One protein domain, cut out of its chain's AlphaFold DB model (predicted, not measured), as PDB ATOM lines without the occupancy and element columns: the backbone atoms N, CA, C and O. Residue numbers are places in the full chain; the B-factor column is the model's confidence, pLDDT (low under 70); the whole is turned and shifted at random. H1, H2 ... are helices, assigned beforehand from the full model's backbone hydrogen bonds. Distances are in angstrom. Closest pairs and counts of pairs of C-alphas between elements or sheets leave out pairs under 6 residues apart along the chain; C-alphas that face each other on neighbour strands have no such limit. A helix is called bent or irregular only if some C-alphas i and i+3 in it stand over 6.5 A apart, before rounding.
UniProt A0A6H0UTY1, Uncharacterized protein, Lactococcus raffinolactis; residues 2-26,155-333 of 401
ATOM      1  N   LYS A   2     -33.436  -0.780  30.725       80.56
ATOM      2  CA  LYS A   2     -32.564  -1.906  30.288       80.56
ATOM      3  C   LYS A   2     -32.939  -2.552  28.937       80.56
ATOM      4  O   LYS A   2     -32.059  -2.887  28.149       80.56
ATOM      5  N   LYS A   3     -34.239  -2.710  28.650       85.25
ATOM      6  CA  LYS A   3     -34.731  -3.284  27.379       85.25
ATOM      7  C   LYS A   3     -34.392  -2.407  26.161       85.25
ATOM      8  O   LYS A   3     -33.941  -2.946  25.156       85.25
ATOM      9  N   VAL A   4     -34.525  -1.081  26.284       85.38
ATOM     10  CA  VAL A   4     -34.216  -0.113  25.212       85.38
ATOM     11  C   VAL A   4     -32.725  -0.115  24.892       85.38
ATOM     12  O   VAL A   4     -32.366  -0.257  23.731       85.38
ATOM     13  N   PHE A   5     -31.863  -0.075  25.913       88.88
ATOM     14  CA  PHE A   5     -30.409  -0.167  25.735       88.88
ATOM     15  C   PHE A   5     -30.005  -1.449  25.003       88.88
ATOM     16  O   PHE A   5     -29.291  -1.401  24.005       88.88
ATOM     17  N   LYS A   6     -30.525  -2.601  25.447       89.38
ATOM     18  CA  LYS A   6     -30.232  -3.895  24.819       89.38
ATOM     19  C   LYS A   6     -30.712  -3.952  23.366       89.38
ATOM     20  O   LYS A   6     -30.006  -4.486  22.515       89.38
ATOM     21  N   ALA A   7     -31.909  -3.439  23.084       88.19
ATOM     22  CA  ALA A   7     -32.458  -3.420  21.733       88.19
ATOM     23  C   ALA A   7     -31.671  -2.480  20.814       88.19
ATOM     24  O   ALA A   7     -31.288  -2.884  19.719       88.19
ATOM     25  N   TYR A   8     -31.368  -1.269  21.287       90.50
ATOM     26  CA  TYR A   8     -30.579  -0.296  20.542       90.50
ATOM     27  C   TYR A   8     -29.183  -0.831  20.222       90.50
ATOM     28  O   TYR A   8     -28.769  -0.831  19.064       90.50
ATOM     29  N   PHE A   9     -28.501  -1.397  21.223       91.00
ATOM     30  CA  PHE A   9     -27.207  -2.030  21.018       91.00
ATOM     31  C   PHE A   9     -27.284  -3.149  19.984       91.00
ATOM     32  O   PHE A   9     -26.445  -3.197  19.102       91.00
ATOM     33  N   LYS A  10     -28.298  -4.024  20.020       90.94
ATOM     34  CA  LYS A  10     -28.452  -5.072  18.995       90.94
ATOM     35  C   LYS A  10     -28.611  -4.499  17.584       90.94
ATOM     36  O   LYS A  10     -28.012  -5.039  16.660       90.94
ATOM     37  N   LEU A  11     -29.370  -3.415  17.426       89.69
ATOM     38  CA  LEU A  11     -29.593  -2.759  16.132       89.69
ATOM     39  C   LEU A  11     -28.339  -2.053  15.598       89.69
ATOM     40  O   LEU A  11     -28.119  -2.015  14.390       89.69
ATOM     41  N   ARG A  12     -27.512  -1.494  16.487       90.88
ATOM     42  CA  ARG A  12     -26.327  -0.697  16.131       90.88
ATOM     43  C   ARG A  12     -24.996  -1.366  16.474       90.88
ATOM     44  O   ARG A  12     -23.954  -0.737  16.331       90.88
ATOM     45  N   LYS A  13     -25.014  -2.650  16.848       93.25
ATOM     46  CA  LYS A  13     -23.861  -3.402  17.374       93.25
ATOM     47  C   LYS A  13     -22.627  -3.255  16.495       93.25
ATOM     48  O   LYS A  13     -21.568  -2.932  17.012       93.25
ATOM     49  N   GLY A  14     -22.777  -3.489  15.188       92.56
ATOM     50  CA  GLY A  14     -21.665  -3.399  14.239       92.56
ATOM     51  C   GLY A  14     -21.003  -2.025  14.277       92.56
ATOM     52  O   GLY A  14     -19.814  -1.929  14.533       92.56
ATOM     53  N   TRP A  15     -21.800  -0.965  14.150       92.69
ATOM     54  CA  TRP A  15     -21.316   0.415  14.142       92.69
ATOM     55  C   TRP A  15     -20.657   0.821  15.463       92.69
ATOM     56  O   TRP A  15     -19.586   1.417  15.450       92.69
ATOM     57  N   ILE A  16     -21.266   0.461  16.598       93.25
ATOM     58  CA  ILE A  16     -20.736   0.773  17.932       93.25
ATOM     59  C   ILE A  16     -19.403   0.049  18.167       93.25
ATOM     60  O   ILE A  16     -18.439   0.662  18.610       93.25
ATOM     61  N   ILE A  17     -19.321  -1.246  17.837       92.38
ATOM     62  CA  ILE A  17     -18.079  -2.019  17.986       92.38
ATOM     63  C   ILE A  17     -16.992  -1.473  17.061       92.38
ATOM     64  O   ILE A  17     -15.860  -1.306  17.505       92.38
ATOM     65  N   THR A  18     -17.323  -1.160  15.805       91.00
ATOM     66  CA  THR A  18     -16.376  -0.545  14.869       91.00
ATOM     67  C   THR A  18     -15.862   0.786  15.406       91.00
ATOM     68  O   THR A  18     -14.655   0.999  15.402       91.00
ATOM     69  N   LEU A  19     -16.735   1.651  15.930       90.12
ATOM     70  CA  LEU A  19     -16.337   2.932  16.518       90.12
ATOM     71  C   LEU A  19     -15.357   2.742  17.683       90.12
ATOM     72  O   LEU A  19     -14.328   3.409  17.743       90.12
ATOM     73  N   TYR A  20     -15.655   1.816  18.596       91.94
ATOM     74  CA  TYR A  20     -14.794   1.557  19.752       91.94
ATOM     75  C   TYR A  20     -13.464   0.919  19.336       91.94
ATOM     76  O   TYR A  20     -12.418   1.266  19.881       91.94
ATOM     77  N   GLY A  21     -13.489   0.028  18.341       89.81
ATOM     78  CA  GLY A  21     -12.285  -0.539  17.740       89.81
ATOM     79  C   GLY A  21     -11.405   0.534  17.099       89.81
ATOM     80  O   GLY A  21     -10.204   0.560  17.345       89.81
ATOM     81  N   LEU A  22     -11.998   1.468  16.349       88.44
ATOM     82  CA  LEU A  22     -11.280   2.601  15.758       88.44
ATOM     83  C   LEU A  22     -10.683   3.527  16.823       88.44
ATOM     84  O   LEU A  22      -9.556   3.974  16.650       88.44
ATOM     85  N   LEU A  23     -11.385   3.777  17.932       86.44
ATOM     86  CA  LEU A  23     -10.849   4.563  19.049       86.44
ATOM     87  C   LEU A  23      -9.614   3.891  19.676       86.44
ATOM     88  O   LEU A  23      -8.613   4.561  19.929       86.44
ATOM     89  N   LEU A  24      -9.655   2.572  19.884       87.19
ATOM     90  CA  LEU A  24      -8.502   1.814  20.384       87.19
ATOM     91  C   LEU A  24      -7.327   1.852  19.397       87.19
ATOM     92  O   LEU A  24      -6.197   2.125  19.798       87.19
ATOM     93  N   LEU A  25      -7.599   1.635  18.105       86.38
ATOM     94  CA  LEU A  25      -6.586   1.714  17.050       86.38
ATOM     95  C   LEU A  25      -5.982   3.116  16.940       86.38
ATOM     96  O   LEU A  25      -4.773   3.233  16.782       86.38
ATOM     97  N   ALA A  26      -6.787   4.173  17.075       82.56
ATOM     98  CA  ALA A  26      -6.308   5.551  17.088       82.56
ATOM     99  C   ALA A  26      -5.384   5.822  18.285       82.56
ATOM    100  O   ALA A  26      -4.366   6.491  18.128       82.56
ATOM    101  N   MET A 155      -7.347  13.035  23.997       83.25
ATOM    102  CA  MET A 155      -8.146  14.175  24.470       83.25
ATOM    103  C   MET A 155      -8.018  15.393  23.559       83.25
ATOM    104  O   MET A 155      -8.390  16.501  23.938       83.25
ATOM    105  N   SER A 156      -7.481  15.214  22.351       80.31
ATOM    106  CA  SER A 156      -7.562  16.244  21.325       80.31
ATOM    107  C   SER A 156      -9.028  16.535  21.004       80.31
ATOM    108  O   SER A 156      -9.814  15.628  20.727       80.31
ATOM    109  N   GLU A 157      -9.386  17.815  21.002       78.25
ATOM    110  CA  GLU A 157     -10.737  18.292  20.714       78.25
ATOM    111  C   GLU A 157     -11.279  17.750  19.389       78.25
ATOM    112  O   GLU A 157     -12.421  17.305  19.332       78.25
ATOM    113  N   THR A 158     -10.448  17.676  18.347       81.62
ATOM    114  CA  THR A 158     -10.831  17.114  17.043       81.62
ATOM    115  C   THR A 158     -11.285  15.655  17.149       81.62
ATOM    116  O   THR A 158     -12.283  15.259  16.541       81.62
ATOM    117  N   ILE A 159     -10.578  14.848  17.948       84.25
ATOM    118  CA  ILE A 159     -10.921  13.438  18.168       84.25
ATOM    119  C   ILE A 159     -12.243  13.354  18.932       84.25
ATOM    120  O   ILE A 159     -13.151  12.637  18.515       84.25
ATOM    121  N   LEU A 160     -12.393  14.129  20.009       87.94
ATOM    122  CA  LEU A 160     -13.608  14.099  20.822       87.94
ATOM    123  C   LEU A 160     -14.842  14.593  20.048       87.94
ATOM    124  O   LEU A 160     -15.906  13.978  20.125       87.94
ATOM    125  N   LEU A 161     -14.701  15.649  19.241       88.38
ATOM    126  CA  LEU A 161     -15.768  16.167  18.381       88.38
ATOM    127  C   LEU A 161     -16.175  15.176  17.287       88.38
ATOM    128  O   LEU A 161     -17.338  15.166  16.884       88.38
ATOM    129  N   THR A 162     -15.281  14.283  16.857       88.25
ATOM    130  CA  THR A 162     -15.636  13.210  15.914       88.25
ATOM    131  C   THR A 162     -16.720  12.295  16.497       88.25
ATOM    132  O   THR A 162     -17.641  11.902  15.780       88.25
ATOM    133  N   PHE A 163     -16.694  12.017  17.808       90.44
ATOM    134  CA  PHE A 163     -17.757  11.254  18.479       90.44
ATOM    135  C   PHE A 163     -19.078  12.020  18.536       90.44
ATOM    136  O   PHE A 163     -20.143  11.435  18.347       90.44
ATOM    137  N   VAL A 164     -19.018  13.339  18.719       90.75
ATOM    138  CA  VAL A 164     -20.205  14.203  18.680       90.75
ATOM    139  C   VAL A 164     -20.832  14.213  17.284       90.75
ATOM    140  O   VAL A 164     -22.050  14.093  17.152       90.75
ATOM    141  N   VAL A 165     -20.014  14.286  16.232       89.06
ATOM    142  CA  VAL A 165     -20.477  14.189  14.839       89.06
ATOM    143  C   VAL A 165     -21.071  12.808  14.562       89.06
ATOM    144  O   VAL A 165     -22.158  12.714  13.992       89.06
ATOM    145  N   ALA A 166     -20.417  11.731  15.008       90.88
ATOM    146  CA  ALA A 166     -20.941  10.372  14.878       90.88
ATOM    147  C   ALA A 166     -22.297  10.212  15.587       90.88
ATOM    148  O   ALA A 166     -23.216   9.612  15.033       90.88
ATOM    149  N   PHE A 167     -22.451  10.806  16.773       93.38
ATOM    150  CA  PHE A 167     -23.722  10.869  17.491       93.38
ATOM    151  C   PHE A 167     -24.793  11.638  16.710       93.38
ATOM    152  O   PHE A 167     -25.894  11.119  16.527       93.38
ATOM    153  N   ALA A 168     -24.476  12.826  16.184       90.00
ATOM    154  CA  ALA A 168     -25.405  13.607  15.366       90.00
ATOM    155  C   ALA A 168     -25.879  12.817  14.134       90.00
ATOM    156  O   ALA A 168     -27.078  12.753  13.852       90.00
ATOM    157  N   LEU A 169     -24.954  12.147  13.442       90.62
ATOM    158  CA  LEU A 169     -25.266  11.274  12.311       90.62
ATOM    159  C   LEU A 169     -26.137  10.092  12.730       90.62
ATOM    160  O   LEU A 169     -27.123   9.795  12.056       90.62
ATOM    161  N   ALA A 170     -25.816   9.430  13.843       91.00
ATOM    162  CA  ALA A 170     -26.595   8.304  14.345       91.00
ATOM    163  C   ALA A 170     -28.046   8.707  14.630       91.00
ATOM    164  O   ALA A 170     -28.965   8.015  14.200       91.00
ATOM    165  N   VAL A 171     -28.253   9.858  15.272       89.69
ATOM    166  CA  VAL A 171     -29.580  10.405  15.579       89.69
ATOM    167  C   VAL A 171     -30.382  10.692  14.303       89.69
ATOM    168  O   VAL A 171     -31.528  10.252  14.174       89.69
ATOM    169  N   VAL A 172     -29.770  11.364  13.323       88.62
ATOM    170  CA  VAL A 172     -30.390  11.679  12.023       88.62
ATOM    171  C   VAL A 172     -30.735  10.402  11.245       88.62
ATOM    172  O   VAL A 172     -31.845  10.266  10.725       88.62
ATOM    173  N   LEU A 173     -29.815   9.434  11.195       88.62
ATOM    174  CA  LEU A 173     -30.005   8.157  10.504       88.62
ATOM    175  C   LEU A 173     -31.057   7.275  11.185       88.62
ATOM    176  O   LEU A 173     -31.837   6.615  10.498       88.62
ATOM    177  N   ASP A 174     -31.083   7.243  12.518       88.44
ATOM    178  CA  ASP A 174     -32.078   6.504  13.298       88.44
ATOM    179  C   ASP A 174     -33.489   7.043  13.042       88.44
ATOM    180  O   ASP A 174     -34.421   6.259  12.839       88.44
ATOM    181  N   GLN A 175     -33.643   8.368  12.968       85.19
ATOM    182  CA  GLN A 175     -34.921   8.978  12.613       85.19
ATOM    183  C   GLN A 175     -35.298   8.696  11.153       85.19
ATOM    184  O   GLN A 175     -36.424   8.279  10.885       85.19
ATOM    185  N   SER A 176     -34.358   8.854  10.211       84.25
ATOM    186  CA  SER A 176     -34.601   8.605   8.782       84.25
ATOM    187  C   SER A 176     -34.989   7.157   8.479       84.25
ATOM    188  O   SER A 176     -35.709   6.916   7.517       84.25
ATOM    189  N   LYS A 177     -34.510   6.191   9.270       85.38
ATOM    190  CA  LYS A 177     -34.850   4.767   9.130       85.38
ATOM    191  C   LYS A 177     -36.026   4.337  10.013       85.38
ATOM    192  O   LYS A 177     -36.233   3.142  10.198       85.38
ATOM    193  N   HIS A 178     -36.767   5.285  10.589       83.19
ATOM    194  CA  HIS A 178     -37.910   5.038  11.473       83.19
ATOM    195  C   HIS A 178     -37.598   4.172  12.713       83.19
ATOM    196  O   HIS A 178     -38.508   3.647  13.359       83.19
ATOM    197  N   ILE A 179     -36.327   4.058  13.110       82.88
ATOM    198  CA  ILE A 179     -35.909   3.299  14.300       82.88
ATOM    199  C   ILE A 179     -36.431   3.987  15.564       82.88
ATOM    200  O   ILE A 179     -36.918   3.319  16.479       82.88
ATOM    201  N   THR A 180     -36.405   5.323  15.585       80.19
ATOM    202  CA  THR A 180     -36.959   6.139  16.675       80.19
ATOM    203  C   THR A 180     -38.445   5.855  16.894       80.19
ATOM    204  O   THR A 180     -38.866   5.610  18.024       80.19
ATOM    205  N   ALA A 181     -39.223   5.791  15.810       78.12
ATOM    206  CA  ALA A 181     -40.650   5.475  15.843       78.12
ATOM    207  C   ALA A 181     -40.920   4.037  16.321       78.12
ATOM    208  O   ALA A 181     -41.779   3.799  17.176       78.12
ATOM    209  N   PHE A 182     -40.155   3.072  15.805       81.25
ATOM    210  CA  PHE A 182     -40.273   1.662  16.172       81.25
ATOM    211  C   PHE A 182     -39.990   1.415  17.662       81.25
ATOM    212  O   PHE A 182     -40.746   0.721  18.342       81.25
ATOM    213  N   ILE A 183     -38.916   1.999  18.197       77.56
ATOM    214  CA  ILE A 183     -38.557   1.849  19.614       77.56
ATOM    215  C   ILE A 183     -39.517   2.642  20.506       77.56
ATOM    216  O   ILE A 183     -39.941   2.128  21.542       77.56
ATOM    217  N   GLY A 184     -39.884   3.863  20.099       74.12
ATOM    218  CA  GLY A 184     -40.810   4.720  20.839       74.12
ATOM    219  C   GLY A 184     -42.171   4.059  21.056       74.12
ATOM    220  O   GLY A 184     -42.643   4.016  22.191       74.12
ATOM    221  N   SER A 185     -42.744   3.465  20.004       74.25
ATOM    222  CA  SER A 185     -44.055   2.796  20.047       74.25
ATOM    223  C   SER A 185     -44.067   1.490  20.849       74.25
ATOM    224  O   SER A 185     -45.052   1.200  21.521       74.25
ATOM    225  N   ARG A 186     -42.988   0.692  20.816       73.44
ATOM    226  CA  ARG A 186     -42.960  -0.637  21.461       73.44
ATOM    227  C   ARG A 186     -42.336  -0.685  22.851       73.44
ATOM    228  O   ARG A 186     -42.555  -1.658  23.568       73.44
ATOM    229  N   MET A 187     -41.507   0.290  23.227       69.19
ATOM    230  CA  MET A 187     -40.698   0.209  24.454       69.19
ATOM    231  C   MET A 187     -40.794   1.425  25.382       69.19
ATOM    232  O   MET A 187     -40.023   1.509  26.341       69.19
ATOM    233  N   GLY A 188     -41.777   2.305  25.166       57.56
ATOM    234  CA  GLY A 188     -42.236   3.247  26.190       57.56
ATOM    235  C   GLY A 188     -41.419   4.533  26.319       57.56
ATOM    236  O   GLY A 188     -41.198   4.998  27.434       57.56
ATOM    237  N   GLY A 189     -40.986   5.119  25.196       67.50
ATOM    238  CA  GLY A 189     -40.567   6.528  25.155       67.50
ATOM    239  C   GLY A 189     -39.245   6.804  24.437       67.50
ATOM    240  O   GLY A 189     -38.221   6.160  24.684       67.50
ATOM    241  N   THR A 190     -39.262   7.826  23.582       71.75
ATOM    242  CA  THR A 190     -38.123   8.314  22.786       71.75
ATOM    243  C   THR A 190     -37.003   8.907  23.645       71.75
ATOM    244  O   THR A 190     -35.835   8.756  23.304       71.75
ATOM    245  N   THR A 191     -37.312   9.460  24.822       76.38
ATOM    246  CA  THR A 191     -36.311   9.974  25.779       76.38
ATOM    247  C   THR A 191     -35.308   8.900  26.213       76.38
ATOM    248  O   THR A 191     -34.107   9.142  26.284       76.38
ATOM    249  N   THR A 192     -35.779   7.671  26.462       82.00
ATOM    250  CA  THR A 192     -34.889   6.566  26.864       82.00
ATOM    251  C   THR A 192     -33.996   6.123  25.706       82.00
ATOM    252  O   THR A 192     -32.862   5.699  25.927       82.00
ATOM    253  N   LEU A 193     -34.498   6.212  24.470       85.69
ATOM    254  CA  LEU A 193     -33.711   5.942  23.273       85.69
ATOM    255  C   LEU A 193     -32.623   7.000  23.085       85.69
ATOM    256  O   LEU A 193     -31.471   6.627  22.897       85.69
ATOM    257  N   HIS A 194     -32.961   8.285  23.196       84.38
ATOM    258  CA  HIS A 194     -31.981   9.368  23.103       84.38
ATOM    259  C   HIS A 194     -30.894   9.259  24.163       84.38
ATOM    260  O   HIS A 194     -29.715   9.402  23.852       84.38
ATOM    261  N   PHE A 195     -31.264   8.912  25.397       86.94
ATOM    262  CA  PHE A 195     -30.282   8.645  26.439       86.94
ATOM    263  C   PHE A 195     -29.373   7.458  26.079       86.94
ATOM    264  O   PHE A 195     -28.159   7.545  26.232       86.94
ATOM    265  N   ALA A 196     -29.923   6.368  25.531       89.81
ATOM    266  CA  ALA A 196     -29.112   5.246  25.059       89.81
ATOM    267  C   ALA A 196     -28.171   5.652  23.910       89.81
ATOM    268  O   ALA A 196     -26.993   5.302  23.944       89.81
ATOM    269  N   GLN A 197     -28.658   6.415  22.927       91.88
ATOM    270  CA  GLN A 197     -27.844   6.954  21.836       91.88
ATOM    271  C   GLN A 197     -26.693   7.802  22.389       91.88
ATOM    272  O   GLN A 197     -25.539   7.549  22.062       91.88
ATOM    273  N   PHE A 198     -26.984   8.746  23.284       91.44
ATOM    274  CA  PHE A 198     -25.966   9.583  23.910       91.44
ATOM    275  C   PHE A 198     -24.901   8.742  24.629       91.44
ATOM    276  O   PHE A 198     -23.707   8.942  24.421       91.44
ATOM    277  N   ILE A 199     -25.309   7.751  25.427       93.44
ATOM    278  CA  ILE A 199     -24.366   6.893  26.156       93.44
ATOM    279  C   ILE A 199     -23.482   6.077  25.205       93.44
ATOM    280  O   ILE A 199     -22.275   6.014  25.423       93.44
ATOM    281  N   TYR A 200     -24.041   5.465  24.157       94.12
ATOM    282  CA  TYR A 200     -23.255   4.629  23.241       94.12
ATOM    283  C   TYR A 200     -22.354   5.433  22.300       94.12
ATOM    284  O   TYR A 200     -21.252   4.991  21.992       94.12
ATOM    285  N   TRP A 201     -22.801   6.594  21.830       94.06
ATOM    286  CA  TRP A 201     -22.065   7.359  20.821       94.06
ATOM    287  C   TRP A 201     -21.169   8.448  21.406       94.06
ATOM    288  O   TRP A 201     -20.218   8.849  20.745       94.06
ATOM    289  N   VAL A 202     -21.439   8.906  22.631       92.56
ATOM    290  CA  VAL A 202     -20.671   9.969  23.297       92.56
ATOM    291  C   VAL A 202     -20.147   9.494  24.647       92.56
ATOM    292  O   VAL A 202     -18.939   9.439  24.840       92.56
ATOM    293  N   GLY A 203     -21.023   9.093  25.570       91.94
ATOM    294  CA  GLY A 203     -20.641   8.805  26.959       91.94
ATOM    295  C   GLY A 203     -19.528   7.760  27.093       91.94
ATOM    296  O   GLY A 203     -18.492   8.032  27.694       91.94
ATOM    297  N   ILE A 204     -19.714   6.577  26.504       93.12
ATOM    298  CA  ILE A 204     -18.720   5.497  26.546       93.12
ATOM    299  C   ILE A 204     -17.429   5.892  25.805       93.12
ATOM    300  O   ILE A 204     -16.371   5.769  26.420       93.12
ATOM    301  N   PRO A 205     -17.459   6.397  24.551       92.56
ATOM    302  CA  PRO A 205     -16.251   6.883  23.880       92.56
ATOM    303  C   PRO A 205     -15.461   7.920  24.679       92.56
ATOM    304  O   PRO A 205     -14.246   7.789  24.784       92.56
ATOM    305  N   LEU A 206     -16.130   8.905  25.288       91.50
ATOM    306  CA  LEU A 206     -15.458   9.919  26.102       91.50
ATOM    307  C   LEU A 206     -14.820   9.314  27.358       91.50
ATOM    308  O   LEU A 206     -13.692   9.672  27.691       91.50
ATOM    309  N   ILE A 207     -15.489   8.368  28.031       91.31
ATOM    310  CA  ILE A 207     -14.908   7.640  29.174       91.31
ATOM    311  C   ILE A 207     -13.677   6.843  28.730       91.31
ATOM    312  O   ILE A 207     -12.632   6.922  29.371       91.31
ATOM    313  N   ILE A 208     -13.774   6.105  27.621       91.12
ATOM    314  CA  ILE A 208     -12.654   5.323  27.086       91.12
ATOM    315  C   ILE A 208     -11.488   6.248  26.723       91.12
ATOM    316  O   ILE A 208     -10.363   5.972  27.128       91.12
ATOM    317  N   ALA A 209     -11.733   7.361  26.027       90.06
ATOM    318  CA  ALA A 209     -10.698   8.342  25.696       90.06
ATOM    319  C   ALA A 209     -10.043   8.926  26.961       90.06
ATOM    320  O   ALA A 209      -8.817   9.021  27.030       90.06
ATOM    321  N   SER A 210     -10.846   9.223  27.988       89.19
ATOM    322  CA  SER A 210     -10.375   9.748  29.278       89.19
ATOM    323  C   SER A 210      -9.506   8.753  30.047       89.19
ATOM    324  O   SER A 210      -8.616   9.173  30.775       89.19
ATOM    325  N   ILE A 211      -9.734   7.445  29.889       89.31
ATOM    326  CA  ILE A 211      -8.905   6.389  30.494       89.31
ATOM    327  C   ILE A 211      -7.649   6.134  29.650       89.31
ATOM    328  O   ILE A 211      -6.545   6.029  30.185       89.31
ATOM    329  N   LEU A 212      -7.797   6.044  28.327       87.19
ATOM    330  CA  LEU A 212      -6.694   5.750  27.414       87.19
ATOM    331  C   LEU A 212      -5.688   6.897  27.307       87.19
ATOM    332  O   LEU A 212      -4.518   6.642  27.031       87.19
ATOM    333  N   SER A 213      -6.099   8.147  27.524       87.06
ATOM    334  CA  SER A 213      -5.184   9.288  27.464       87.06
ATOM    335  C   SER A 213      -4.090   9.233  28.546       87.06
ATOM    336  O   SER A 213      -2.917   9.172  28.173       87.06
ATOM    337  N   PRO A 214      -4.396   9.116  29.854       86.81
ATOM    338  CA  PRO A 214      -3.385   8.883  30.888       86.81
ATOM    339  C   PRO A 214      -2.505   7.663  30.608       86.81
ATOM    340  O   PRO A 214      -1.291   7.738  30.786       86.81
ATOM    341  N   ILE A 215      -3.091   6.565  30.111       87.25
ATOM    342  CA  ILE A 215      -2.332   5.372  29.705       87.25
ATOM    343  C   ILE A 215      -1.322   5.735  28.613       87.25
ATOM    344  O   ILE A 215      -0.157   5.385  28.737       87.25
ATOM    345  N   THR A 216      -1.734   6.496  27.597       84.50
ATOM    346  CA  THR A 216      -0.857   6.988  26.519       84.50
ATOM    347  C   THR A 216       0.289   7.836  27.058       84.50
ATOM    348  O   THR A 216       1.423   7.695  26.613       84.50
ATOM    349  N   HIS A 217       0.029   8.695  28.044       85.69
ATOM    350  CA  HIS A 217       1.075   9.502  28.667       85.69
ATOM    351  C   HIS A 217       2.086   8.655  29.444       85.69
ATOM    352  O   HIS A 217       3.287   8.900  29.336       85.69
ATOM    353  N   LEU A 218       1.615   7.653  30.188       86.31
ATOM    354  CA  LEU A 218       2.465   6.743  30.955       86.31
ATOM    355  C   LEU A 218       3.283   5.818  30.047       86.31
ATOM    356  O   LEU A 218       4.465   5.599  30.300       86.31
ATOM    357  N   THR A 219       2.695   5.318  28.957       85.44
ATOM    358  CA  THR A 219       3.383   4.392  28.049       85.44
ATOM    359  C   THR A 219       4.456   5.058  27.193       85.44
ATOM    360  O   THR A 219       5.339   4.363  26.698       85.44
ATOM    361  N   ARG A 220       4.458   6.393  27.055       85.00
ATOM    362  CA  ARG A 220       5.520   7.131  26.337       85.00
ATOM    363  C   ARG A 220       6.920   6.845  26.876       85.00
ATOM    364  O   ARG A 220       7.863   6.834  26.095       85.00
ATOM    365  N   GLN A 221       7.053   6.563  28.172       83.25
ATOM    366  CA  GLN A 221       8.340   6.233  28.796       83.25
ATOM    367  C   GLN A 221       8.931   4.894  28.320       83.25
ATOM    368  O   GLN A 221      10.119   4.661  28.511       83.25
ATOM    369  N   PHE A 222       8.133   4.020  27.694       84.62
ATOM    370  CA  PHE A 222       8.639   2.782  27.089       84.62
ATOM    371  C   PHE A 222       9.311   3.008  25.733       84.62
ATOM    372  O   PHE A 222      10.065   2.152  25.281       84.62
ATOM    373  N   PHE A 223       9.025   4.135  25.082       84.44
ATOM    374  CA  PHE A 223       9.496   4.436  23.730       84.44
ATOM    375  C   PHE A 223      10.493   5.593  23.708       84.44
ATOM    376  O   PHE A 223      11.398   5.621  22.887       84.44
ATOM    377  N   ILE A 224      10.352   6.531  24.643       87.12
ATOM    378  CA  ILE A 224      11.198   7.712  24.765       87.12
ATOM    379  C   ILE A 224      11.966   7.615  26.088       87.12
ATOM    380  O   ILE A 224      11.335   7.351  27.118       87.12
ATOM    381  N   PRO A 225      13.291   7.869  26.106       89.81
ATOM    382  CA  PRO A 225      14.077   7.840  27.334       89.81
ATOM    383  C   PRO A 225      13.447   8.694  28.440       89.81
ATOM    384  O   PRO A 225      13.082   9.853  28.223       89.81
ATOM    385  N   SER A 226      13.340   8.134  29.646       85.88
ATOM    386  CA  SER A 226      12.608   8.735  30.772       85.88
ATOM    387  C   SER A 226      13.103  10.134  31.153       85.88
ATOM    388  O   SER A 226      12.303  10.976  31.561       85.88
ATOM    389  N   GLN A 227      14.389  10.425  30.934       87.94
ATOM    390  CA  GLN A 227      14.987  11.750  31.136       87.94
ATOM    391  C   GLN A 227      14.347  12.859  30.279       87.94
ATOM    392  O   GLN A 227      14.347  14.021  30.681       87.94
ATOM    393  N   TYR A 228      13.739  12.507  29.140       88.50
ATOM    394  CA  TYR A 228      13.061  13.440  28.234       88.50
ATOM    395  C   TYR A 228      11.542  13.498  28.439       88.50
ATOM    396  O   TYR A 228      10.865  14.317  27.813       88.50
ATOM    397  N   VAL A 229      10.985  12.677  29.337       86.69
ATOM    398  CA  VAL A 229       9.537  12.551  29.557       86.69
ATOM    399  C   VAL A 229       9.178  12.912  30.997       86.69
ATOM    400  O   VAL A 229       8.945  12.053  31.847       86.69
ATOM    401  N   LYS A 230       9.058  14.216  31.264       86.69
ATOM    402  CA  LYS A 230       8.465  14.736  32.504       86.69
ATOM    403  C   LYS A 230       7.045  15.226  32.230       86.69
ATOM    404  O   LYS A 230       6.871  16.304  31.673       86.69
ATOM    405  N   ILE A 231       6.044  14.419  32.587       85.88
ATOM    406  CA  ILE A 231       4.630  14.693  32.283       85.88
ATOM    407  C   ILE A 231       4.115  15.845  33.167       85.88
ATOM    408  O   ILE A 231       4.109  15.703  34.393       85.88
ATOM    409  N   PRO A 232       3.645  16.967  32.590       85.94
ATOM    410  CA  PRO A 232       3.023  18.050  33.344       85.94
ATOM    411  C   PRO A 232       1.544  17.728  33.605       85.94
ATOM    412  O   PRO A 232       0.659  18.229  32.912       85.94
ATOM    413  N   TRP A 233       1.266  16.857  34.584       84.25
ATOM    414  CA  TRP A 233      -0.086  16.330  34.840       84.25
ATOM    415  C   TRP A 233      -1.156  17.406  35.025       84.25
ATOM    416  O   TRP A 233      -2.231  17.273  34.454       84.25
ATOM    417  N   GLU A 234      -0.859  18.469  35.770       83.00
ATOM    418  CA  GLU A 234      -1.796  19.575  35.996       83.00
ATOM    419  C   GLU A 234      -2.273  20.186  34.670       83.00
ATOM    420  O   GLU A 234      -3.473  20.238  34.407       83.00
ATOM    421  N   LYS A 235      -1.335  20.519  33.775       78.56
ATOM    422  CA  LYS A 235      -1.646  21.106  32.465       78.56
ATOM    423  C   LYS A 235      -2.332  20.117  31.522       78.56
ATOM    424  O   LYS A 235      -3.256  20.488  30.802       78.56
ATOM    425  N   VAL A 236      -1.902  18.852  31.523       81.44
ATOM    426  CA  VAL A 236      -2.541  17.795  30.718       81.44
ATOM    427  C   VAL A 236      -4.003  17.616  31.132       81.44
ATOM    428  O   VAL A 236      -4.871  17.513  30.264       81.44
ATOM    429  N   LEU A 237      -4.289  17.607  32.437       83.06
ATOM    430  CA  LEU A 237      -5.647  17.481  32.966       83.06
ATOM    431  C   LEU A 237      -6.498  18.718  32.667       83.06
ATOM    432  O   LEU A 237      -7.648  18.557  32.264       83.06
ATOM    433  N   GLU A 238      -5.939  19.923  32.796       80.75
ATOM    434  CA  GLU A 238      -6.607  21.183  32.444       80.75
ATOM    435  C   GLU A 238      -7.054  21.182  30.972       80.75
ATOM    436  O   GLU A 238      -8.251  21.253  30.684       80.75
ATOM    437  N   LEU A 239      -6.119  20.973  30.036       78.19
ATOM    438  CA  LEU A 239      -6.401  20.970  28.594       78.19
ATOM    439  C   LEU A 239      -7.356  19.839  28.181       78.19
ATOM    440  O   LEU A 239      -8.194  20.009  27.286       78.19
ATOM    441  N   SER A 240      -7.237  18.673  28.821       82.94
ATOM    442  CA  SER A 240      -8.142  17.540  28.594       82.94
ATOM    443  C   SER A 240      -9.550  17.829  29.112       82.94
ATOM    444  O   SER A 240     -10.530  17.485  28.450       82.94
ATOM    445  N   GLY A 241      -9.661  18.487  30.268       82.44
ATOM    446  CA  GLY A 241     -10.927  18.923  30.851       82.44
ATOM    447  C   GLY A 241     -11.638  19.953  29.977       82.44
ATOM    448  O   GLY A 241     -12.847  19.845  29.758       82.44
ATOM    449  N   GLU A 242     -10.899  20.899  29.394       80.88
ATOM    450  CA  GLU A 242     -11.442  21.845  28.414       80.88
ATOM    451  C   GLU A 242     -11.959  21.131  27.161       80.88
ATOM    452  O   GLU A 242     -13.089  21.371  26.739       80.88
ATOM    453  N   ALA A 243     -11.178  20.199  26.603       84.25
ATOM    454  CA  ALA A 243     -11.578  19.408  25.432       84.25
ATOM    455  C   ALA A 243     -12.872  18.623  25.675       84.25
ATOM    456  O   ALA A 243     -13.794  18.642  24.857       84.25
ATOM    457  N   LEU A 244     -12.940  17.935  26.819       86.94
ATOM    458  CA  LEU A 244     -14.129  17.203  27.247       86.94
ATOM    459  C   LEU A 244     -15.327  18.127  27.388       86.94
ATOM    460  O   LEU A 244     -16.420  17.774  26.950       86.94
ATOM    461  N   SER A 245     -15.121  19.303  27.979       83.38
ATOM    462  CA  SER A 245     -16.184  20.286  28.168       83.38
ATOM    463  C   SER A 245     -16.749  20.741  26.825       83.38
ATOM    464  O   SER A 245     -17.964  20.721  26.641       83.38
ATOM    465  N   VAL A 246     -15.889  21.057  25.849       84.94
ATOM    466  CA  VAL A 246     -16.315  21.413  24.485       84.94
ATOM    467  C   VAL A 246     -17.110  20.276  23.840       84.94
ATOM    468  O   VAL A 246     -18.211  20.502  23.332       84.94
ATOM    469  N   ALA A 247     -16.608  19.040  23.905       88.31
ATOM    470  CA  ALA A 247     -17.288  17.884  23.325       88.31
ATOM    471  C   ALA A 247     -18.657  17.613  23.976       88.31
ATOM    472  O   ALA A 247     -19.636  17.329  23.282       88.31
ATOM    473  N   LEU A 248     -18.758  17.744  25.302       87.69
ATOM    474  CA  LEU A 248     -20.012  17.576  26.038       87.69
ATOM    475  C   LEU A 248     -21.018  18.685  25.718       87.69
ATOM    476  O   LEU A 248     -22.180  18.375  25.453       87.69
ATOM    477  N   ILE A 249     -20.592  19.954  25.679       84.56
ATOM    478  CA  ILE A 249     -21.450  21.080  25.274       84.56
ATOM    479  C   ILE A 249     -21.985  20.844  23.861       84.56
ATOM    480  O   ILE A 249     -23.189  20.967  23.630       84.56
ATOM    481  N   ALA A 250     -21.118  20.443  22.928       87.38
ATOM    482  CA  ALA A 250     -21.514  20.155  21.558       87.38
ATOM    483  C   ALA A 250     -22.524  18.992  21.487       87.38
ATOM    484  O   ALA A 250     -23.536  19.100  20.797       87.38
ATOM    485  N   ALA A 251     -22.322  17.912  22.250       89.88
ATOM    486  CA  ALA A 251     -23.261  16.787  22.312       89.88
ATOM    487  C   ALA A 251     -24.623  17.162  22.925       89.88
ATOM    488  O   ALA A 251     -25.671  16.698  22.459       89.88
ATOM    489  N   ILE A 252     -24.632  18.030  23.942       86.81
ATOM    490  CA  ILE A 252     -25.863  18.605  24.502       86.81
ATOM    491  C   ILE A 252     -26.559  19.470  23.443       86.81
ATOM    492  O   ILE A 252     -27.769  19.347  23.260       86.81
ATOM    493  N   GLY A 253     -25.805  20.276  22.692       84.69
ATOM    494  CA  GLY A 253     -26.314  21.066  21.570       84.69
ATOM    495  C   GLY A 253     -26.965  20.203  20.485       84.69
ATOM    496  O   GLY A 253     -28.091  20.478  20.078       84.69
ATOM    497  N   VAL A 254     -26.320  19.103  20.082       87.88
ATOM    498  CA  VAL A 254     -26.901  18.113  19.155       87.88
ATOM    499  C   VAL A 254     -28.212  17.550  19.706       87.88
ATOM    500  O   VAL A 254     -29.203  17.473  18.979       87.88
ATOM    501  N   SER A 255     -28.247  17.204  20.996       87.81
ATOM    502  CA  SER A 255     -29.452  16.685  21.656       87.81
ATOM    503  C   SER A 255     -30.586  17.718  21.689       87.81
ATOM    504  O   SER A 255     -31.751  17.365  21.509       87.81
ATOM    505  N   LEU A 256     -30.256  19.001  21.872       85.06
ATOM    506  CA  LEU A 256     -31.210  20.106  21.811       85.06
ATOM    507  C   LEU A 256     -31.774  20.295  20.404       85.06
ATOM    508  O   LEU A 256     -32.992  20.374  20.252       85.06
ATOM    509  N   VAL A 257     -30.917  20.326  19.380       85.44
ATOM    510  CA  VAL A 257     -31.352  20.433  17.978       85.44
ATOM    511  C   VAL A 257     -32.268  19.269  17.621       85.44
ATOM    512  O   VAL A 257     -33.331  19.476  17.045       85.44
ATOM    513  N   ASP A 258     -31.906  18.049  18.004       85.94
ATOM    514  CA  ASP A 258     -32.723  16.870  17.745       85.94
ATOM    515  C   ASP A 258     -34.092  16.895  18.459       85.94
ATOM    516  O   ASP A 258     -35.117  16.496  17.884       85.94
ATOM    517  N   ALA A 259     -34.125  17.402  19.692       82.00
ATOM    518  CA  ALA A 259     -35.349  17.550  20.469       82.00
ATOM    519  C   ALA A 259     -36.260  18.669  19.939       82.00
ATOM    520  O   ALA A 259     -37.482  18.554  20.031       82.00
ATOM    521  N   LEU A 260     -35.681  19.734  19.380       82.31
ATOM    522  CA  LEU A 260     -36.389  20.926  18.914       82.31
ATOM    523  C   LEU A 260     -36.862  20.801  17.458       82.31
ATOM    524  O   LEU A 260     -37.992  21.176  17.130       82.31
ATOM    525  N   VAL A 261     -36.000  20.276  16.587       83.81
ATOM    526  CA  VAL A 261     -36.191  20.259  15.136       83.81
ATOM    527  C   VAL A 261     -36.781  18.928  14.687       83.81
ATOM    528  O   VAL A 261     -36.354  17.867  15.135       83.81
ATOM    529  N   GLY A 262     -37.783  18.972  13.808       81.88
ATOM    530  CA  GLY A 262     -38.514  17.788  13.344       81.88
ATOM    531  C   GLY A 262     -37.722  16.958  12.345       81.88
ATOM    532  O   GLY A 262     -37.068  15.983  12.721       81.88
ATOM    533  N   LYS A 263     -37.804  17.326  11.063       82.44
ATOM    534  CA  LYS A 263     -37.264  16.509   9.967       82.44
ATOM    535  C   LYS A 263     -35.730  16.393  10.001       82.44
ATOM    536  O   LYS A 263     -35.054  17.391  10.261       82.44
ATOM    537  N   PRO A 264     -35.171  15.236   9.588       81.44
ATOM    538  CA  PRO A 264     -33.726  15.027   9.450       81.44
ATOM    539  C   PRO A 264     -33.006  16.122   8.650       81.44
ATOM    540  O   PRO A 264     -31.992  16.651   9.096       81.44
ATOM    541  N   VAL A 265     -33.562  16.520   7.498       80.62
ATOM    542  CA  VAL A 265     -32.974  17.563   6.636       80.62
ATOM    543  C   VAL A 265     -32.868  18.898   7.375       80.62
ATOM    544  O   VAL A 265     -31.835  19.558   7.313       80.62
ATOM    545  N   TYR A 266     -33.893  19.276   8.141       82.38
ATOM    546  CA  TYR A 266     -33.883  20.522   8.904       82.38
ATOM    547  C   TYR A 266     -32.884  20.494  10.059       82.38
ATOM    548  O   TYR A 266     -32.330  21.538  10.387       82.38
ATOM    549  N   LYS A 267     -32.594  19.325  10.646       84.06
ATOM    550  CA  LYS A 267     -31.542  19.188  11.669       84.06
ATOM    551  C   LYS A 267     -30.161  19.452  11.092       84.06
ATOM    552  O   LYS A 267     -29.388  20.176  11.707       84.06
ATOM    553  N   ILE A 268     -29.883  18.911   9.903       80.94
ATOM    554  CA  ILE A 268     -28.618  19.144   9.193       80.94
ATOM    555  C   ILE A 268     -28.478  20.634   8.875       80.94
ATOM    556  O   ILE A 268     -27.474  21.241   9.231       80.94
ATOM    557  N   VAL A 269     -29.511  21.236   8.279       78.44
ATOM    558  CA  VAL A 269     -29.521  22.669   7.945       78.44
ATOM    559  C   VAL A 269     -29.349  23.530   9.200       78.44
ATOM    560  O   VAL A 269     -28.508  24.422   9.209       78.44
ATOM    561  N   THR A 270     -30.078  23.233  10.281       78.38
ATOM    562  CA  THR A 270     -29.961  23.967  11.551       78.38
ATOM    563  C   THR A 270     -28.560  23.828  12.135       78.38
ATOM    564  O   THR A 270     -27.980  24.828  12.532       78.38
ATOM    565  N   GLY A 271     -27.989  22.622  12.165       73.38
ATOM    566  CA  GLY A 271     -26.651  22.395  12.710       73.38
ATOM    567  C   GLY A 271     -25.551  23.105  11.918       73.38
ATOM    568  O   GLY A 271     -24.696  23.752  12.514       73.38
ATOM    569  N   VAL A 272     -25.594  23.031  10.583       74.69
ATOM    570  CA  VAL A 272     -24.581  23.643   9.706       74.69
ATOM    571  C   VAL A 272     -24.681  25.167   9.706       74.69
ATOM    572  O   VAL A 272     -23.653  25.835   9.746       74.69
ATOM    573  N   LEU A 273     -25.894  25.728   9.673       70.56
ATOM    574  CA  LEU A 273     -26.085  27.180   9.599       70.56
ATOM    575  C   LEU A 273     -26.002  27.874  10.964       70.56
ATOM    576  O   LEU A 273     -25.573  29.022  11.024       70.56
ATOM    577  N   ALA A 274     -26.374  27.206  12.062       70.88
ATOM    578  CA  ALA A 274     -26.366  27.836  13.383       70.88
ATOM    579  C   ALA A 274     -24.952  28.138  13.893       70.88
ATOM    580  O   ALA A 274     -24.773  29.126  14.597       70.88
ATOM    581  N   VAL A 275     -23.950  27.316  13.555       66.06
ATOM    582  CA  VAL A 275     -22.579  27.499  14.065       66.06
ATOM    583  C   VAL A 275     -21.924  28.777  13.512       66.06
ATOM    584  O   VAL A 275     -21.491  29.596  14.324       66.06
ATOM    585  N   PRO A 276     -21.890  29.024  12.183       61.84
ATOM    586  CA  PRO A 276     -21.391  30.288  11.643       61.84
ATOM    587  C   PRO A 276     -22.207  31.497  12.111       61.84
ATOM    588  O   PRO A 276     -21.619  32.509  12.479       61.84
ATOM    589  N   ALA A 277     -23.539  31.378  12.152       67.06
ATOM    590  CA  ALA A 277     -24.435  32.449  12.592       67.06
ATOM    591  C   ALA A 277     -24.131  32.881  14.039       67.06
ATOM    592  O   ALA A 277     -23.782  34.030  14.299       67.06
ATOM    593  N   LEU A 278     -24.094  31.930  14.981       66.06
ATOM    594  CA  LEU A 278     -23.747  32.206  16.379       66.06
ATOM    595  C   LEU A 278     -22.343  32.807  16.540       66.06
ATOM    596  O   LEU A 278     -22.159  33.690  17.377       66.06
ATOM    597  N   ALA A 279     -21.358  32.357  15.757       62.44
ATOM    598  CA  ALA A 279     -20.007  32.914  15.795       62.44
ATOM    599  C   ALA A 279     -19.981  34.385  15.341       62.44
ATOM    600  O   ALA A 279     -19.354  35.223  15.995       62.44
ATOM    601  N   ILE A 280     -20.705  34.713  14.266       66.19
ATOM    602  CA  ILE A 280     -20.853  36.087  13.767       66.19
ATOM    603  C   ILE A 280     -21.610  36.941  14.790       66.19
ATOM    604  O   ILE A 280     -21.136  38.017  15.156       66.19
ATOM    605  N   ALA A 281     -22.730  36.446  15.320       65.94
ATOM    606  CA  ALA A 281     -23.521  37.139  16.330       65.94
ATOM    607  C   ALA A 281     -22.701  37.442  17.594       65.94
ATOM    608  O   ALA A 281     -22.741  38.564  18.092       65.94
ATOM    609  N   MET A 282     -21.910  36.482  18.091       64.62
ATOM    610  CA  MET A 282     -21.015  36.701  19.235       64.62
ATOM    611  C   MET A 282     -19.905  37.708  18.926       64.62
ATOM    612  O   MET A 282     -19.591  38.537  19.778       64.62
ATOM    613  N   SER A 283     -19.323  37.663  17.725       62.06
ATOM    614  CA  SER A 283     -18.310  38.634  17.293       62.06
ATOM    615  C   SER A 283     -18.875  40.058  17.286       62.06
ATOM    616  O   SER A 283     -18.300  40.960  17.899       62.06
ATOM    617  N   ASN A 284     -20.052  40.244  16.683       65.56
ATOM    618  CA  ASN A 284     -20.733  41.536  16.615       65.56
ATOM    619  C   ASN A 284     -21.178  42.017  18.006       65.56
ATOM    620  O   ASN A 284     -21.021  43.188  18.344       65.56
ATOM    621  N   LEU A 285     -21.675  41.110  18.852       64.00
ATOM    622  CA  LEU A 285     -22.057  41.427  20.229       64.00
ATOM    623  C   LEU A 285     -20.842  41.845  21.070       64.00
ATOM    624  O   LEU A 285     -20.930  42.796  21.842       64.00
ATOM    625  N   ARG A 286     -19.692  41.181  20.904       60.69
ATOM    626  CA  ARG A 286     -18.436  41.550  21.576       60.69
ATOM    627  C   ARG A 286     -17.949  42.934  21.152       60.69
ATOM    628  O   ARG A 286     -17.434  43.667  21.990       60.69
ATOM    629  N   GLN A 287     -18.116  43.297  19.881       60.22
ATOM    630  CA  GLN A 287     -17.815  44.650  19.402       60.22
ATOM    631  C   GLN A 287     -18.746  45.701  20.026       60.22
ATOM    632  O   GLN A 287     -18.306  46.815  20.291       60.22
ATOM    633  N   LEU A 288     -19.999  45.334  20.323       57.53
ATOM    634  CA  LEU A 288     -20.975  46.213  20.974       57.53
ATOM    635  C   LEU A 288     -20.784  46.343  22.487       57.53
ATOM    636  O   LEU A 288     -21.050  47.393  23.066       57.53
ATOM    637  N   ILE A 289     -20.293  45.288  23.131       58.84
ATOM    638  CA  ILE A 289     -20.027  45.245  24.566       58.84
ATOM    639  C   ILE A 289     -18.521  45.452  24.783       58.84
ATOM    640  O   ILE A 289     -17.796  44.552  25.198       58.84
ATOM    641  N   THR A 290     -18.029  46.673  24.559       50.78
ATOM    642  CA  THR A 290     -16.695  47.144  24.996       50.78
ATOM    643  C   THR A 290     -16.617  47.321  26.521       50.78
ATOM    644  O   THR A 290     -16.061  48.287  27.039       50.78
ATOM    645  N   CYS A 291     -17.182  46.390  27.290       48.56
ATOM    646  CA  CYS A 291     -17.165  46.440  28.745       48.56
ATOM    647  C   CYS A 291     -16.019  45.568  29.274       48.56
ATOM    648  O   CYS A 291     -16.155  44.349  29.409       48.56
ATOM    649  N   ARG A 292     -14.877  46.202  29.587       51.75
ATOM    650  CA  ARG A 292     -13.678  45.555  30.169       51.75
ATOM    651  C   ARG A 292     -14.018  44.679  31.384       51.75
ATOM    652  O   ARG A 292     -13.479  43.588  31.521       51.75
ATOM    653  N   ALA A 293     -14.980  45.114  32.201       52.16
ATOM    654  CA  ALA A 293     -15.410  44.404  33.404       52.16
ATOM    655  C   ALA A 293     -16.070  43.039  33.123       52.16
ATOM    656  O   ALA A 293     -15.851  42.095  33.875       52.16
ATOM    657  N   ILE A 294     -16.840  42.899  32.035       49.25
ATOM    658  CA  ILE A 294     -17.490  41.622  31.679       49.25
ATOM    659  C   ILE A 294     -16.468  40.656  31.063       49.25
ATOM    660  O   ILE A 294     -16.479  39.468  31.377       49.25
ATOM    661  N   SER A 295     -15.545  41.173  30.242       49.22
ATOM    662  CA  SER A 295     -14.442  40.390  29.668       49.22
ATOM    663  C   SER A 295     -13.550  39.779  30.753       49.22
ATOM    664  O   SER A 295     -13.238  38.593  30.689       49.22
ATOM    665  N   ASP A 296     -13.178  40.552  31.777       51.59
ATOM    666  CA  ASP A 296     -12.313  40.064  32.860       51.59
ATOM    667  C   ASP A 296     -12.990  39.007  33.740       51.59
ATOM    668  O   ASP A 296     -12.317  38.109  34.245       51.59
ATOM    669  N   ILE A 297     -14.314  39.079  33.916       53.81
ATOM    670  CA  ILE A 297     -15.079  38.043  34.622       53.81
ATOM    671  C   ILE A 297     -15.183  36.784  33.752       53.81
ATOM    672  O   ILE A 297     -14.981  35.681  34.258       53.81
ATOM    673  N   MET A 298     -15.436  36.935  32.446       52.19
ATOM    674  CA  MET A 298     -15.583  35.793  31.541       52.19
ATOM    675  C   MET A 298     -14.300  34.992  31.325       52.19
ATOM    676  O   MET A 298     -14.356  33.775  31.198       52.19
ATOM    677  N   VAL A 299     -13.145  35.659  31.315       55.25
ATOM    678  CA  VAL A 299     -11.838  35.003  31.148       55.25
ATOM    679  C   VAL A 299     -11.399  34.263  32.420       55.25
ATOM    680  O   VAL A 299     -10.638  33.305  32.339       55.25
ATOM    681  N   LYS A 300     -11.874  34.684  33.600       58.38
ATOM    682  CA  LYS A 300     -11.470  34.099  34.892       58.38
ATOM    683  C   LYS A 300     -12.292  32.889  35.313       58.38
ATOM    684  O   LYS A 300     -11.844  32.133  36.171       58.38
ATOM    685  N   ILE A 301     -13.493  32.723  34.768       62.12
ATOM    686  CA  ILE A 301     -14.357  31.593  35.103       62.12
ATOM    687  C   ILE A 301     -13.941  30.396  34.237       62.12
ATOM    688  O   ILE A 301     -14.000  30.482  33.011       62.12
ATOM    689  N   PRO A 302     -13.552  29.260  34.840       65.31
ATOM    690  CA  PRO A 302     -13.213  28.063  34.084       65.31
ATOM    691  C   PRO A 302     -14.358  27.591  33.180       65.31
ATOM    692  O   PRO A 302     -15.526  27.584  33.585       65.31
ATOM    693  N   LEU A 303     -14.021  27.098  31.983       65.25
ATOM    694  CA  LEU A 303     -14.989  26.623  30.983       65.25
ATOM    695  C   LEU A 303     -15.980  25.580  31.538       65.25
ATOM    696  O   LEU A 303     -17.153  25.568  31.163       65.25
ATOM    697  N   PHE A 304     -15.542  24.735  32.478       64.44
ATOM    698  CA  PHE A 304     -16.398  23.710  33.083       64.44
ATOM    699  C   PHE A 304     -17.573  24.297  33.889       64.44
ATOM    700  O   PHE A 304     -18.624  23.661  33.985       64.44
ATOM    701  N   ILE A 305     -17.439  25.510  34.445       68.56
ATOM    702  CA  ILE A 305     -18.526  26.183  35.175       68.56
ATOM    703  C   ILE A 305     -19.603  26.637  34.189       68.56
ATOM    704  O   ILE A 305     -20.790  26.393  34.415       68.56
ATOM    705  N   TYR A 306     -19.200  27.216  33.053       67.56
ATOM    706  CA  TYR A 306     -20.121  27.549  31.963       67.56
ATOM    707  C   TYR A 306     -20.856  26.316  31.447       67.56
ATOM    708  O   TYR A 306     -22.071  26.363  31.252       67.56
ATOM    709  N   MET A 307     -20.142  25.197  31.294       70.81
ATOM    710  CA  MET A 307     -20.751  23.920  30.935       70.81
ATOM    711  C   MET A 307     -21.806  23.493  31.957       70.81
ATOM    712  O   MET A 307     -22.890  23.088  31.553       70.81
ATOM    713  N   PHE A 308     -21.517  23.575  33.260       72.12
ATOM    714  CA  PHE A 308     -22.461  23.155  34.296       72.12
ATOM    715  C   PHE A 308     -23.752  23.979  34.254       72.12
ATOM    716  O   PHE A 308     -24.842  23.410  34.255       72.12
ATOM    717  N   VAL A 309     -23.640  25.307  34.137       76.75
ATOM    718  CA  VAL A 309     -24.800  26.205  34.008       76.75
ATOM    719  C   VAL A 309     -25.584  25.902  32.729       76.75
ATOM    720  O   VAL A 309     -26.803  25.740  32.772       76.75
ATOM    721  N   PHE A 310     -24.894  25.766  31.593       74.31
ATOM    722  CA  PHE A 310     -25.522  25.437  30.316       74.31
ATOM    723  C   PHE A 310     -26.250  24.089  30.371       74.31
ATOM    724  O   PHE A 310     -27.417  23.995  29.996       74.31
ATOM    725  N   ALA A 311     -25.602  23.051  30.897       73.44
ATOM    726  CA  ALA A 311     -26.179  21.723  31.057       73.44
ATOM    727  C   ALA A 311     -27.397  21.742  31.992       73.44
ATOM    728  O   ALA A 311     -28.424  21.149  31.660       73.44
ATOM    729  N   ALA A 312     -27.319  22.462  33.115       76.88
ATOM    730  CA  ALA A 312     -28.414  22.596  34.073       76.88
ATOM    731  C   ALA A 312     -29.664  23.252  33.464       76.88
ATOM    732  O   ALA A 312     -30.775  22.929  33.873       76.88
ATOM    733  N   ILE A 313     -29.503  24.130  32.469       77.38
ATOM    734  CA  ILE A 313     -30.618  24.766  31.754       77.38
ATOM    735  C   ILE A 313     -31.110  23.877  30.606       77.38
ATOM    736  O   ILE A 313     -32.310  23.637  30.461       77.38
ATOM    737  N   VAL A 314     -30.195  23.374  29.776       74.88
ATOM    738  CA  VAL A 314     -30.543  22.720  28.508       74.88
ATOM    739  C   VAL A 314     -31.028  21.290  28.705       74.88
ATOM    740  O   VAL A 314     -31.967  20.882  28.023       74.88
ATOM    741  N   ILE A 315     -30.462  20.525  29.642       76.62
ATOM    742  CA  ILE A 315     -30.877  19.132  29.869       76.62
ATOM    743  C   ILE A 315     -32.361  19.047  30.269       76.62
ATOM    744  O   ILE A 315     -33.087  18.280  29.629       76.62
ATOM    745  N   PRO A 316     -32.873  19.830  31.245       78.19
ATOM    746  CA  PRO A 316     -34.300  19.828  31.565       78.19
ATOM    747  C   PRO A 316     -35.179  20.192  30.371       78.19
ATOM    748  O   PRO A 316     -36.190  19.527  30.141       78.19
ATOM    749  N   ILE A 317     -34.772  21.195  29.583       76.69
ATOM    750  CA  ILE A 317     -35.483  21.581  28.361       76.69
ATOM    751  C   ILE A 317     -35.561  20.372  27.427       76.69
ATOM    752  O   ILE A 317     -36.661  19.932  27.107       76.69
ATOM    753  N   VAL A 318     -34.427  19.764  27.066       76.44
ATOM    754  CA  VAL A 318     -34.369  18.582  26.189       76.44
ATOM    755  C   VAL A 318     -35.297  17.469  26.677       76.44
ATOM    756  O   VAL A 318     -36.073  16.935  25.884       76.44
ATOM    757  N   LEU A 319     -35.275  17.149  27.971       76.12
ATOM    758  CA  LEU A 319     -36.122  16.101  28.547       76.12
ATOM    759  C   LEU A 319     -37.620  16.412  28.399       76.12
ATOM    760  O   LEU A 319     -38.396  15.528  28.022       76.12
ATOM    761  N   VAL A 320     -38.030  17.660  28.646       75.81
ATOM    762  CA  VAL A 320     -39.422  18.111  28.474       75.81
ATOM    763  C   VAL A 320     -39.842  18.059  27.000       75.81
ATOM    764  O   VAL A 320     -40.922  17.548  26.680       75.81
ATOM    765  N   LEU A 321     -38.982  18.528  26.091       70.12
ATOM    766  CA  LEU A 321     -39.256  18.518  24.650       70.12
ATOM    767  C   LEU A 321     -39.345  17.087  24.098       70.12
ATOM    768  O   LEU A 321     -40.188  16.797  23.256       70.12
ATOM    769  N   GLN A 322     -38.520  16.162  24.595       70.69
ATOM    770  CA  GLN A 322     -38.543  14.764  24.156       70.69
ATOM    771  C   GLN A 322     -39.758  13.993  24.685       70.69
ATOM    772  O   GLN A 322     -40.277  13.128  23.984       70.69
ATOM    773  N   LYS A 323     -40.253  14.311  25.889       68.94
ATOM    774  CA  LYS A 323     -41.431  13.648  26.480       68.94
ATOM    775  C   LYS A 323     -42.735  13.950  25.727       68.94
ATOM    776  O   LYS A 323     -43.673  13.166  25.796       68.94
ATOM    777  N   SER A 324     -42.795  15.077  25.022       59.38
ATOM    778  CA  SER A 324     -43.988  15.574  24.321       59.38
ATOM    779  C   SER A 324     -44.040  15.209  22.829       59.38
ATOM    780  O   SER A 324     -44.910  15.705  22.113       59.38
ATOM    781  N   GLN A 325     -43.137  14.333  22.366       62.47
ATOM    782  CA  GLN A 325     -43.011  13.951  20.959       62.47
ATOM    783  C   GLN A 325     -44.193  13.110  20.450       62.47
ATOM    784  O   GLN A 325     -44.509  12.057  21.006       62.47
ATOM    785  N   SER A 326     -44.776  13.532  19.324       61.91
ATOM    786  CA  SER A 326     -45.674  12.719  18.490       61.91
ATOM    787  C   SER A 326     -45.119  12.552  17.068       61.91
ATOM    788  O   SER A 326     -44.355  13.387  16.588       61.91
ATOM    789  N   LEU A 327     -45.520  11.483  16.368       61.47
ATOM    790  CA  LEU A 327     -45.082  11.200  14.988       61.47
ATOM    791  C   LEU A 327     -45.459  12.307  13.989       61.47
ATOM    792  O   LEU A 327     -44.745  12.528  13.017       61.47
ATOM    793  N   GLU A 328     -46.547  13.035  14.240       60.59
ATOM    794  CA  GLU A 328     -46.968  14.164  13.403       60.59
ATOM    795  C   GLU A 328     -46.033  15.375  13.542       60.59
ATOM    796  O   GLU A 328     -45.807  16.109  12.576       60.59
ATOM    797  N   GLN A 329     -45.437  15.572  14.723       62.62
ATOM    798  CA  GLN A 329     -44.534  16.693  15.003       62.62
ATOM    799  C   GLN A 329     -43.192  16.581  14.265       62.62
ATOM    800  O   GLN A 329     -42.563  17.603  13.988       62.62
ATOM    801  N   ASP A 330     -42.781  15.370  13.879       66.31
ATOM    802  CA  ASP A 330     -41.550  15.114  13.117       66.31
ATOM    803  C   ASP A 330     -41.588  15.684  11.688       66.31
ATOM    804  O   ASP A 330     -40.549  15.809  11.039       66.31
ATOM    805  N   SER A 331     -42.768  16.073  11.193       68.38
ATOM    806  CA  SER A 331     -42.943  16.663   9.861       68.38
ATOM    807  C   SER A 331     -42.628  18.167   9.788       68.38
ATOM    808  O   SER A 331     -42.381  18.692   8.697       68.38
ATOM    809  N   PHE A 332     -42.587  18.862  10.926       71.75
ATOM    810  CA  PHE A 332     -42.409  20.315  10.991       71.75
ATOM    811  C   PHE A 332     -40.945  20.728  11.182       71.75
ATOM    812  O   PHE A 332     -40.106  19.924  11.585       71.75
ATOM    813  N   TYR A 333     -40.621  22.000  10.905       74.50
ATOM    814  CA  TYR A 333     -39.293  22.543  11.212       74.50
ATOM    815  C   TYR A 333     -39.055  22.550  12.724       74.50
ATOM    816  O   TYR A 333     -38.142  21.883  13.187       74.50
TER     817      TYR A 333
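What this domain is: This is residues 2 to 26 and 155 to 333 of the 401 residues of an uncharacterized protein of Lactococcus raffinolactis (UniProt A0A6H0UTY1). Look for a flat slab of long helices: H2, the nearly aligned arms H4a and H4b of H4, H5 and H8 form a bundle, roughly side by side, with H1 bent like an L on the side of H4 away from H5 and short H3 at one end. From the other side of the slab H6 runs out and H7 comes back toward H8, framing an open wedge; residues 272 to 285 and 287 to 294 stick out there. The printed part has 204 residues with eight named helices, H1 to H8 in order along the chain, and no named strand, and its class is all helix. It is only just compact, close to loose, with a radius of gyration of the C-alphas of 19.7 A and spans of 62 by 49 by 25 A.

Where its parts are: Find C-alpha 190 at (-38.123, 8.314, 22.786), where H4, residues 190 to 222, begins. By its hydrogen bonds it was assigned as one helix, but it is bent: C-alphas 201 and 204 are 6.9 A apart, between H4a, residues 190 to 201, 16.2 A, and H4b, residues 204 to 222, 27.5 A with a kink of 30 degrees near residue 215. H5 is residues 233 to 260, 39.9 A, H2 residues 157 to 176, 28.4 A, and H3 residues 179 to 187. H8, residues 303 to 323, 29.8 A, ends at (-41.431, 13.648, 26.480). H6 is residues 264 to 288, 35.6 A, with a kink of 31 degrees near residue 275, and H7 residues 292 to 300. H1, residues 2 to 26, was also assigned as one helix by its hydrogen bonds but is bent, with C-alphas 11 and 14 8.2 A apart; its arms are H1a, residues 2 to 11, and H1b, residues 14 to 26.

How they stand to each other: Start at H4, the hub. H4a touches H1a with residues 192 to 197 alone, closest at the C-alphas of Phe 5 and Ala 196, 5.6 A, and touches H3 at Gly 184 and Thr 190, C-alphas 4.9 A apart. H2 touches H4a with residues 163 to 171 alone, closest at the C-alphas of Phe 167 and Trp 201, 5.1 A. H1b and H4b only just touch, with 3 pairs of C-alphas within 8 A, the closest those of Tyr 20 and Pro 205, 6.9 A. Outward, H5 touches H2 at a shallow tilt of 18 degrees, the same way, closest at the C-alphas of Glu 157 and Ala 243, 4.9 A. H5 touches H8 at a shallow tilt of 24 degrees, the same way, closest at the C-alphas of Leu 256 and Val 318, 5.6 A. H6 touches H5 with residues 267 to 271 alone, closest at the C-alphas of Val 257 and Lys 267, 6.4 A, at a steep tilt of 58 degrees. H7 touches no helix. Every O i to N i+4 pair is within hydrogen-bond range in H1a, H1b, H3, H4a and H5; the figures are 15 of 16 in H2, 12 of 15 in H4b, 19 of 21 in H6, 4 of 5 in H7 and 15 of 17 in H8.

The domain as a whole: The two C-alphas farthest apart are those of Gln 227 and Glu 328, 64.5 A. Residues 27 to 154 are not printed, and C-alphas 26 and 155 stand 11.5 A apart across the cut. Of the links that are printed whole, H4 to H5 is short and the others are tight. The mean pLDDT of the printed part is 79.4; residues 187 to 189, 275 to 306 and 323 to 331 are under 70.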